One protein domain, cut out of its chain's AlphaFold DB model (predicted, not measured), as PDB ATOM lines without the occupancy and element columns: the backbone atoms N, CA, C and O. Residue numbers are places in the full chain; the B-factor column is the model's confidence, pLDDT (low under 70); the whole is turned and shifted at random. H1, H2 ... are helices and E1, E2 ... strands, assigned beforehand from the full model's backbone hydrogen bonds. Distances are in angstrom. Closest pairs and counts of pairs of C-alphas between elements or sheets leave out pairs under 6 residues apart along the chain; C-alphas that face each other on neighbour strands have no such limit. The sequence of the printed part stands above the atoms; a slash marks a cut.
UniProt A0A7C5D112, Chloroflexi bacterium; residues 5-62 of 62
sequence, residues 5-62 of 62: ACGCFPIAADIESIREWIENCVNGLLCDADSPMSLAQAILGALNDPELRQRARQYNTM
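This is residues 5 to 62 of the 62 residues of a protein of Chloroflexi bacterium (UniProt A0A7C5D112). Two short parallel strands, E1 and E2, make a small core, with the long helix H2 over one of its faces and the short helix H1 on the other side, where the chain crosses over from E1 to E2. H3 stands nearly square to H2 beyond one end of the strands, and the two helices make a corner like an L. The printed part has 58 residues with three named helices and two named strands, in the order E1, H1, E2, H2, H3; the sheet's order is E1, E2, parallel, and the class is mostly helix. It is compact, with a radius of gyration of the C-alphas of 10.9 A, and spans 31 by 26 by 15 A.

E1, residues 11 to 13, starts at C-alpha 11 at (-44.880, 20.497, 43.323), and E2 is residues 29 to 31. The longest helix is H2, residues 36 to 48, 18.4 A from first to last C-alpha, beginning at C-alpha 36 at (-33.542, 20.123, 38.350). H3, residues 50 to 60, is 15.1 A long and ends at C-alpha 60 at (-56.720, 20.576, 48.770). H1 is the short run of residues 16 to 19, 5.2 A long.

E1 and E2 are parallel neighbours, with 37 degrees between their directions. C-alphas 11 and 29, which face each other, are 4.7 A apart. N 12 and O 29 are within hydrogen-bond range at 2.9 A, and so are N 31 and O 12, also at 2.9 A. E1, H1 and E2 form a strand-helix-strand unit, two parallel strands with a helix between them along the chain, and its crossover is right-handed. The closest C-alphas of E1 and H1 are those of Ala 12 and Ile 18, 7.2 A apart. E2 and H2 have 6 pairs of C-alphas within 8 A, the closest being those of Cys 31 and Ser 38, 5.4 A apart. E1 and H2 have 3 such pairs, the closest being those of Ile 11 and Ala 42, 7.0 A apart. H2 and H3 are close but not clearly touching, their closest C-alphas being those of Ala 46 and Arg 53, 6.9 A apart. Their lines are about perpendicular, at 82 degrees. H3 is apart from E1, E2 and H1, and H1 is apart from H2. In H2 and H3 every O i to N i+4 pair is within hydrogen-bond range; H1 is too short for such a pair.

The two C-alphas farthest apart are those of Asp 34 and Met 62, 31.6 A, while the first and last printed C-alphas, of Ala 5 and Met 62, are 7.9 A apart. The printed part has no cut. The links from E1 to H1, E2 to H2 and H2 to H3 are tight, and the link from H1 to E2, with 9 residues, is short; no link is long. The mean pLDDT of the printed part is 86.8, and the model's confidence is under 70 at residues 5 to 7 and at residue 62.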
ATOM      1  N   ALA A   5     -54.523  25.338  50.848       56.06
ATOM      2  CA  ALA A   5     -55.835  25.926  51.139       56.06
ATOM      3  C   ALA A   5     -56.429  26.809  50.012       56.06
ATOM      4  O   ALA A   5     -57.606  27.161  50.062       56.06
ATOM      5  N   CYS A   6     -55.647  27.191  48.994       58.59
ATOM      6  CA  CYS A   6     -56.147  27.906  47.814       58.59
ATOM      7  C   CYS A   6     -56.555  26.971  46.657       58.59
ATOM      8  O   CYS A   6     -56.974  27.458  45.605       58.59
ATOM      9  N   GLY A   7     -56.434  25.647  46.819       60.34
ATOM     10  CA  GLY A   7     -56.722  24.674  45.764       60.34
ATOM     11  C   GLY A   7     -55.661  24.629  44.657       60.34
ATOM     12  O   GLY A   7     -55.956  24.209  43.536       60.34
ATOM     13  N   CYS A   8     -54.439  25.095  44.934       76.50
ATOM     14  CA  CYS A   8     -53.317  24.948  44.009       76.50
ATOM     15  C   CYS A   8     -52.780  23.509  44.029       76.50
ATOM     16  O   CYS A   8     -52.962  22.787  45.005       76.50
ATOM     17  N   PHE A   9     -52.092  23.114  42.955       86.19
ATOM     18  CA  PHE A   9     -51.412  21.823  42.837       86.19
ATOM     19  C   PHE A   9     -49.920  21.997  43.168       86.19
ATOM     20  O   PHE A   9     -49.171  22.466  42.305       86.19
ATOM     21  N   PRO A  10     -49.484  21.744  44.416       89.81
ATOM     22  CA  PRO A  10     -48.092  21.916  44.804       89.81
ATOM     23  C   PRO A  10     -47.188  20.880  44.130       89.81
ATOM     24  O   PRO A  10     -47.522  19.701  44.035       89.81
ATOM     25  N   ILE A  11     -46.011  21.339  43.714       91.25
ATOM     26  CA  ILE A  11     -44.880  20.497  43.323       91.25
ATOM     27  C   ILE A  11     -43.761  20.830  44.301       91.25
ATOM     28  O   ILE A  11     -43.402  22.004  44.438       91.25
ATOM     29  N   ALA A  12     -43.266  19.835  45.025       91.06
ATOM     30  CA  ALA A  12     -42.329  20.044  46.120       91.06
ATOM     31  C   ALA A  12     -41.261  18.953  46.170       91.06
ATOM     32  O   ALA A  12     -41.421  17.875  45.607       91.06
ATOM     33  N   ALA A  13     -40.161  19.250  46.857       90.00
ATOM     34  CA  ALA A  13     -39.091  18.291  47.071       90.00
ATOM     35  C   ALA A  13     -39.569  17.096  47.908       90.00
ATOM     36  O   ALA A  13     -40.315  17.269  48.874       90.00
ATOM     37  N   ASP A  14     -39.082  15.906  47.566       89.38
ATOM     38  CA  ASP A  14     -39.350  14.664  48.286       89.38
ATOM     39  C   ASP A  14     -38.557  14.584  49.603       89.38
ATOM     40  O   ASP A  14     -37.552  13.884  49.727       89.38
ATOM     41  N   ILE A  15     -38.980  15.377  50.587       88.75
ATOM     42  CA  ILE A  15     -38.389  15.436  51.927       88.75
ATOM     43  C   ILE A  15     -39.434  15.085  52.985       88.75
ATOM     44  O   ILE A  15     -40.625  15.324  52.792       88.75
ATOM     45  N   GLU A  16     -38.979  14.571  54.127       86.56
ATOM     46  CA  GLU A  16     -39.848  14.057  55.195       86.56
ATOM     47  C   GLU A  16     -40.944  15.057  55.597       86.56
ATOM     48  O   GLU A  16     -42.128  14.745  55.532       86.56
ATOM     49  N   SER A  17     -40.569  16.313  55.862       86.38
ATOM     50  CA  SER A  17     -41.514  17.367  56.264       86.38
ATOM     51  C   SER A  17     -42.547  17.743  55.198       86.38
ATOM     52  O   SER A  17     -43.521  18.419  55.510       86.38
ATOM     53  N   ILE A  18     -42.332  17.374  53.932       86.25
ATOM     54  CA  ILE A  18     -43.281  17.608  52.836       86.25
ATOM     55  C   ILE A  18     -44.204  16.401  52.655       86.25
ATOM     56  O   ILE A  18     -45.390  16.595  52.398       86.25
ATOM     57  N   ARG A  19     -43.698  15.177  52.845       86.44
ATOM     58  CA  ARG A  19     -44.490  13.936  52.775       86.44
ATOM     59  C   ARG A  19     -45.606  13.878  53.817       86.44
ATOM     60  O   ARG A  19     -46.627  13.249  53.574       86.44
ATOM     61  N   GLU A  20     -45.446  14.575  54.941       85.94
ATOM     62  CA  GLU A  20     -46.502  14.730  55.954       85.94
ATOM     63  C   GLU A  20     -47.733  15.504  55.438       85.94
ATOM     64  O   GLU A  20     -48.811  15.409  56.022       85.94
ATOM     65  N   TRP A  21     -47.585  16.270  54.352       84.69
ATOM     66  CA  TRP A  21     -48.634  17.132  53.794       84.69
ATOM     67  C   TRP A  21     -49.004  16.793  52.349       84.69
ATOM     68  O   TRP A  21     -50.113  17.110  51.917       84.69
ATOM     69  N   ILE A  22     -48.083  16.201  51.583       88.56
ATOM     70  CA  ILE A  22     -48.264  15.866  50.170       88.56
ATOM     71  C   ILE A  22     -48.188  14.354  49.981       88.56
ATOM     72  O   ILE A  22     -47.140  13.737  50.165       88.56
ATOM     73  N   GLU A  23     -49.293  13.791  49.514       89.94
ATOM     74  CA  GLU A  23     -49.365  12.448  48.969       89.94
ATOM     75  C   GLU A  23     -49.136  12.522  47.452       89.94
ATOM     76  O   GLU A  23     -49.875  13.176  46.700       89.94
ATOM     77  N   ASN A  24     -48.053  11.884  47.005       89.88
ATOM     78  CA  ASN A  24     -47.596  11.974  45.624       89.88
ATOM     79  C   ASN A  24     -48.675  11.489  44.644       89.88
ATOM     80  O   ASN A  24     -49.271  10.432  44.841       89.88
ATOM     81  N   CYS A  25     -48.905  12.255  43.576       87.88
ATOM     82  CA  CYS A  25     -49.946  12.019  42.570       87.88
ATOM     83  C   CYS A  25     -51.396  12.065  43.096       87.88
ATOM     84  O   CYS A  25     -52.316  11.731  42.348       87.88
ATOM     85  N   VAL A  26     -51.625  12.497  44.339       89.06
ATOM     86  CA  VAL A  26     -52.971  12.639  44.919       89.06
ATOM     87  C   VAL A  26     -53.312  14.108  45.097       89.06
ATOM     88  O   VAL A  26     -54.268  14.603  44.500       89.06
ATOM     89  N   ASN A  27     -52.509  14.820  45.880       88.31
ATOM     90  CA  ASN A  27     -52.766  16.213  46.229       88.31
ATOM     91  C   ASN A  27     -51.627  17.161  45.801       88.31
ATOM     92  O   ASN A  27     -51.762  18.380  45.917       88.31
ATOM     93  N   GLY A  28     -50.551  16.605  45.237       91.06
ATOM     94  CA  GLY A  28     -49.408  17.298  44.651       91.06
ATOM     95  C   GLY A  28     -48.447  16.321  43.969       91.06
ATOM     96  O   GLY A  28     -48.750  15.133  43.830       91.06
ATOM     97  N   LEU A  29     -47.284  16.814  43.547       92.88
ATOM     98  CA  LEU A  29     -46.175  15.978  43.076       92.88
ATOM     99  C   LEU A  29     -44.937  16.176  43.939       92.88
ATOM    100  O   LEU A  29     -44.598  17.303  44.312       92.88
ATOM    101  N   LEU A  30     -44.248  15.070  44.192       92.56
ATOM    102  CA  LEU A  30     -42.931  15.055  44.804       92.56
ATOM    103  C   LEU A  30     -41.870  14.907  43.713       92.56
ATOM    104  O   LEU A  30     -42.002  14.068  42.823       92.56
ATOM    105  N   CYS A  31     -40.838  15.745  43.764       92.56
ATOM    106  CA  CYS A  31     -39.691  15.687  42.864       92.56
ATOM    107  C   CYS A  31     -38.384  15.555  43.649       92.56
ATOM    108  O   CYS A  31     -38.283  15.979  44.803       92.56
ATOM    109  N   ASP A  32     -37.352  15.024  43.004       91.50
ATOM    110  CA  ASP A  32     -36.038  14.886  43.625       91.50
ATOM    111  C   ASP A  32     -35.404  16.263  43.838       91.50
ATOM    112  O   ASP A  32     -35.211  17.028  42.890       91.50
ATOM    113  N   ALA A  33     -35.038  16.571  45.083       87.62
ATOM    114  CA  ALA A  33     -34.450  17.861  45.448       87.62
ATOM    115  C   ALA A  33     -33.102  18.132  44.751       87.62
ATOM    116  O   ALA A  33     -32.754  19.285  44.510       87.62
ATOM    117  N   ASP A  34     -32.362  17.070  44.423       91.19
ATOM    118  CA  ASP A  34     -31.030  17.136  43.808       91.19
ATOM    119  C   ASP A  34     -31.082  17.159  42.267       91.19
ATOM    120  O   ASP A  34     -30.062  17.301  41.598       91.19
ATOM    121  N   SER A  35     -32.278  17.044  41.672       91.12
ATOM    122  CA  SER A  35     -32.446  16.947  40.220       91.12
ATOM    123  C   SER A  35     -33.355  18.050  39.675       91.12
ATOM    124  O   SER A  35     -34.584  17.921  39.677       91.12
ATOM    125  N   PRO A  36     -32.777  19.110  39.079       89.75
ATOM    126  CA  PRO A  36     -33.542  20.123  38.350       89.75
ATOM    127  C   PRO A  36     -34.408  19.526  37.228       89.75
ATOM    128  O   PRO A  36     -35.475  20.051  36.910       89.75
ATOM    129  N   MET A  37     -33.971  18.402  36.647       92.62
ATOM    130  CA  MET A  37     -34.733  17.667  35.635       92.62
ATOM    131  C   MET A  37     -35.988  17.011  36.215       92.62
ATOM    132  O   MET A  37     -37.028  17.038  35.560       92.62
ATOM    133  N   SER A  38     -35.916  16.475  37.437       91.50
ATOM    134  CA  SER A  38     -37.068  15.891  38.141       91.50
ATOM    135  C   SER A  38     -38.151  16.953  38.372       91.50
ATOM    136  O   SER A  38     -39.320  16.739  38.049       91.50
ATOM    137  N   LEU A  39     -37.755  18.164  38.787       91.56
ATOM    138  CA  LEU A  39     -38.674  19.301  38.911       91.56
ATOM    139  C   LEU A  39     -39.304  19.695  37.565       91.56
ATOM    140  O   LEU A  39     -40.516  19.888  37.481       91.56
ATOM    141  N   ALA A  40     -38.504  19.801  36.500       92.94
ATOM    142  CA  ALA A  40     -39.015  20.146  35.174       92.94
ATOM    143  C   ALA A  40     -40.026  19.107  34.662       92.94
ATOM    144  O   ALA A  40     -41.082  19.474  34.144       92.94
ATOM    145  N   GLN A  41     -39.742  17.816  34.849       93.31
ATOM    146  CA  GLN A  41     -40.660  16.734  34.495       93.31
ATOM    147  C   GLN A  41     -41.944  16.777  35.320       93.31
ATOM    148  O   GLN A  41     -43.022  16.628  34.751       93.31
ATOM    149  N   ALA A  42     -41.855  17.048  36.624       91.94
ATOM    150  CA  ALA A  42     -43.028  17.198  37.477       91.94
ATOM    151  C   ALA A  42     -43.906  18.379  37.033       91.94
ATOM    152  O   ALA A  42     -45.123  18.236  36.947       91.94
ATOM    153  N   ILE A  43     -43.310  19.521  36.669       90.94
ATOM    154  CA  ILE A  43     -44.045  20.680  36.139       90.94
ATOM    155  C   ILE A  43     -44.730  20.329  34.817       90.94
ATOM    156  O   ILE A  43     -45.922  20.588  34.650       90.94
ATOM    157  N   LEU A  44     -44.005  19.724  33.876       93.62
ATOM    158  CA  LEU A  44     -44.555  19.356  32.570       93.62
ATOM    159  C   LEU A  44     -45.646  18.284  32.687       93.62
ATOM    160  O   LEU A  44     -46.678  18.394  32.029       93.62
ATOM    161  N   GLY A  45     -45.451  17.276  33.537       90.81
ATOM    162  CA  GLY A  45     -46.450  16.250  33.828       90.81
ATOM    163  C   GLY A  45     -47.697  16.856  34.462       90.81
ATOM    164  O   GLY A  45     -48.803  16.648  33.968       90.81
ATOM    165  N   ALA A  46     -47.507  17.707  35.473       90.88
ATOM    166  CA  ALA A  46     -48.598  18.429  36.101       90.88
ATOM    167  C   ALA A  46     -49.368  19.275  35.097       90.88
ATOM    168  O   ALA A  46     -50.579  19.298  35.210       90.88
ATOM    169  N   LEU A  47     -48.714  19.951  34.139       89.38
ATOM    170  CA  LEU A  47     -49.357  20.776  33.104       89.38
ATOM    171  C   LEU A  47     -50.104  19.948  32.047       89.38
ATOM    172  O   LEU A  47     -51.191  20.356  31.622       89.38
ATOM    173  N   ASN A  48     -49.563  18.793  31.665       93.12
ATOM    174  CA  ASN A  48     -50.166  17.904  30.672       93.12
ATOM    175  C   ASN A  48     -51.334  17.068  31.220       93.12
ATOM    176  O   ASN A  48     -52.121  16.565  30.425       93.12
ATOM    177  N   ASP A  49     -51.490  16.968  32.543       91.88
ATOM    178  CA  ASP A  49     -52.588  16.232  33.177       91.88
ATOM    179  C   ASP A  49     -53.562  17.175  33.922       91.88
ATOM    180  O   ASP A  49     -53.410  17.448  35.118       91.88
ATOM    181  N   PRO A  50     -54.566  17.746  33.227       88.69
ATOM    182  CA  PRO A  50     -55.556  18.615  33.859       88.69
ATOM    183  C   PRO A  50     -56.484  17.874  34.831       88.69
ATOM    184  O   PRO A  50     -56.943  18.484  35.799       88.69
ATOM    185  N   GLU A  51     -56.741  16.581  34.617       90.12
ATOM    186  CA  GLU A  51     -57.615  15.778  35.480       90.12
ATOM    187  C   GLU A  51     -56.972  15.524  36.845       90.12
ATOM    188  O   GLU A  51     -57.637  15.620  37.881       90.12
ATOM    189  N   LEU A  52     -55.663  15.261  36.870       88.12
ATOM    190  CA  LEU A  52     -54.872  15.198  38.095       88.12
ATOM    191  C   LEU A  52     -54.989  16.498  38.898       88.12
ATOM    192  O   LEU A  52     -55.339  16.463  40.078       88.12
ATOM    193  N   ARG A  53     -54.777  17.653  38.252       90.00
ATOM    194  CA  ARG A  53     -54.878  18.961  38.925       90.00
ATOM    195  C   ARG A  53     -56.283  19.224  39.467       90.00
ATOM    196  O   ARG A  53     -56.424  19.789  40.549       90.00
ATOM    197  N   GLN A  54     -57.324  18.829  38.733       88.38
ATOM    198  CA  GLN A  54     -58.709  19.022  39.159       88.38
ATOM    199  C   GLN A  54     -59.066  18.162  40.377       88.38
ATOM    200  O   GLN A  54     -59.675  18.674  41.317       88.38
ATOM    201  N   ARG A  55     -58.662  16.885  40.390       88.25
ATOM    202  CA  ARG A  55     -58.863  15.986  41.540       88.25
ATOM    203  C   ARG A  55     -58.128  16.489  42.778       88.25
ATOM    204  O   ARG A  55     -58.729  16.638  43.838       88.25
ATOM    205  N   ALA A  56     -56.861  16.849  42.618       89.19
ATOM    206  CA  ALA A  56     -56.053  17.380  43.704       89.19
ATOM    207  C   ALA A  56     -56.606  18.696  44.266       89.19
ATOM    208  O   ALA A  56     -56.562  18.922  45.470       89.19
ATOM    209  N   ARG A  57     -57.190  19.557  43.421       86.56
ATOM    210  CA  ARG A  57     -57.859  20.779  43.880       86.56
ATOM    211  C   ARG A  57     -59.025  20.484  44.820       86.56
ATOM    212  O   ARG A  57     -59.159  21.197  45.804       86.56
ATOM    213  N   GLN A  58     -59.834  19.459  44.539       84.06
ATOM    214  CA  GLN A  58     -60.936  19.053  45.424       84.06
ATOM    215  C   GLN A  58     -60.415  18.574  46.781       84.06
ATOM    216  O   GLN A  58     -60.973  18.949  47.810       84.06
ATOM    217  N   TYR A  59     -59.323  17.806  46.772       84.12
ATOM    218  CA  TYR A  59     -58.652  17.342  47.986       84.12
ATOM    219  C   TYR A  59     -58.082  18.510  48.802       84.12
ATOM    220  O   TYR A  59     -58.287  18.594  50.005       84.12
ATOM    221  N   ASN A  60     -57.418  19.455  48.136       81.06
ATOM    222  CA  ASN A  60     -56.720  20.576  48.770       81.06
ATOM    223  C   ASN A  60     -57.654  21.660  49.343       81.06
ATOM    224  O   ASN A  60     -57.194  22.539  50.069       81.06
ATOM    225  N   THR A  61     -58.948  21.629  49.007       71.75
ATOM    226  CA  THR A  61     -59.956  22.591  49.495       71.75
ATOM    227  C   THR A  61     -60.819  22.091  50.658       71.75
ATOM    228  O   THR A  61     -61.659  22.863  51.120       71.75
ATOM    229  N   MET A  62     -60.659  20.834  51.098       59.94
ATOM    230  CA  MET A  62     -61.295  20.318  52.324       59.94
ATOM    231  C   MET A  62     -60.506  20.724  53.567       59.94
ATOM    232  O   MET A  62     -61.171  21.044  54.577       59.94
TER     233      MET A  62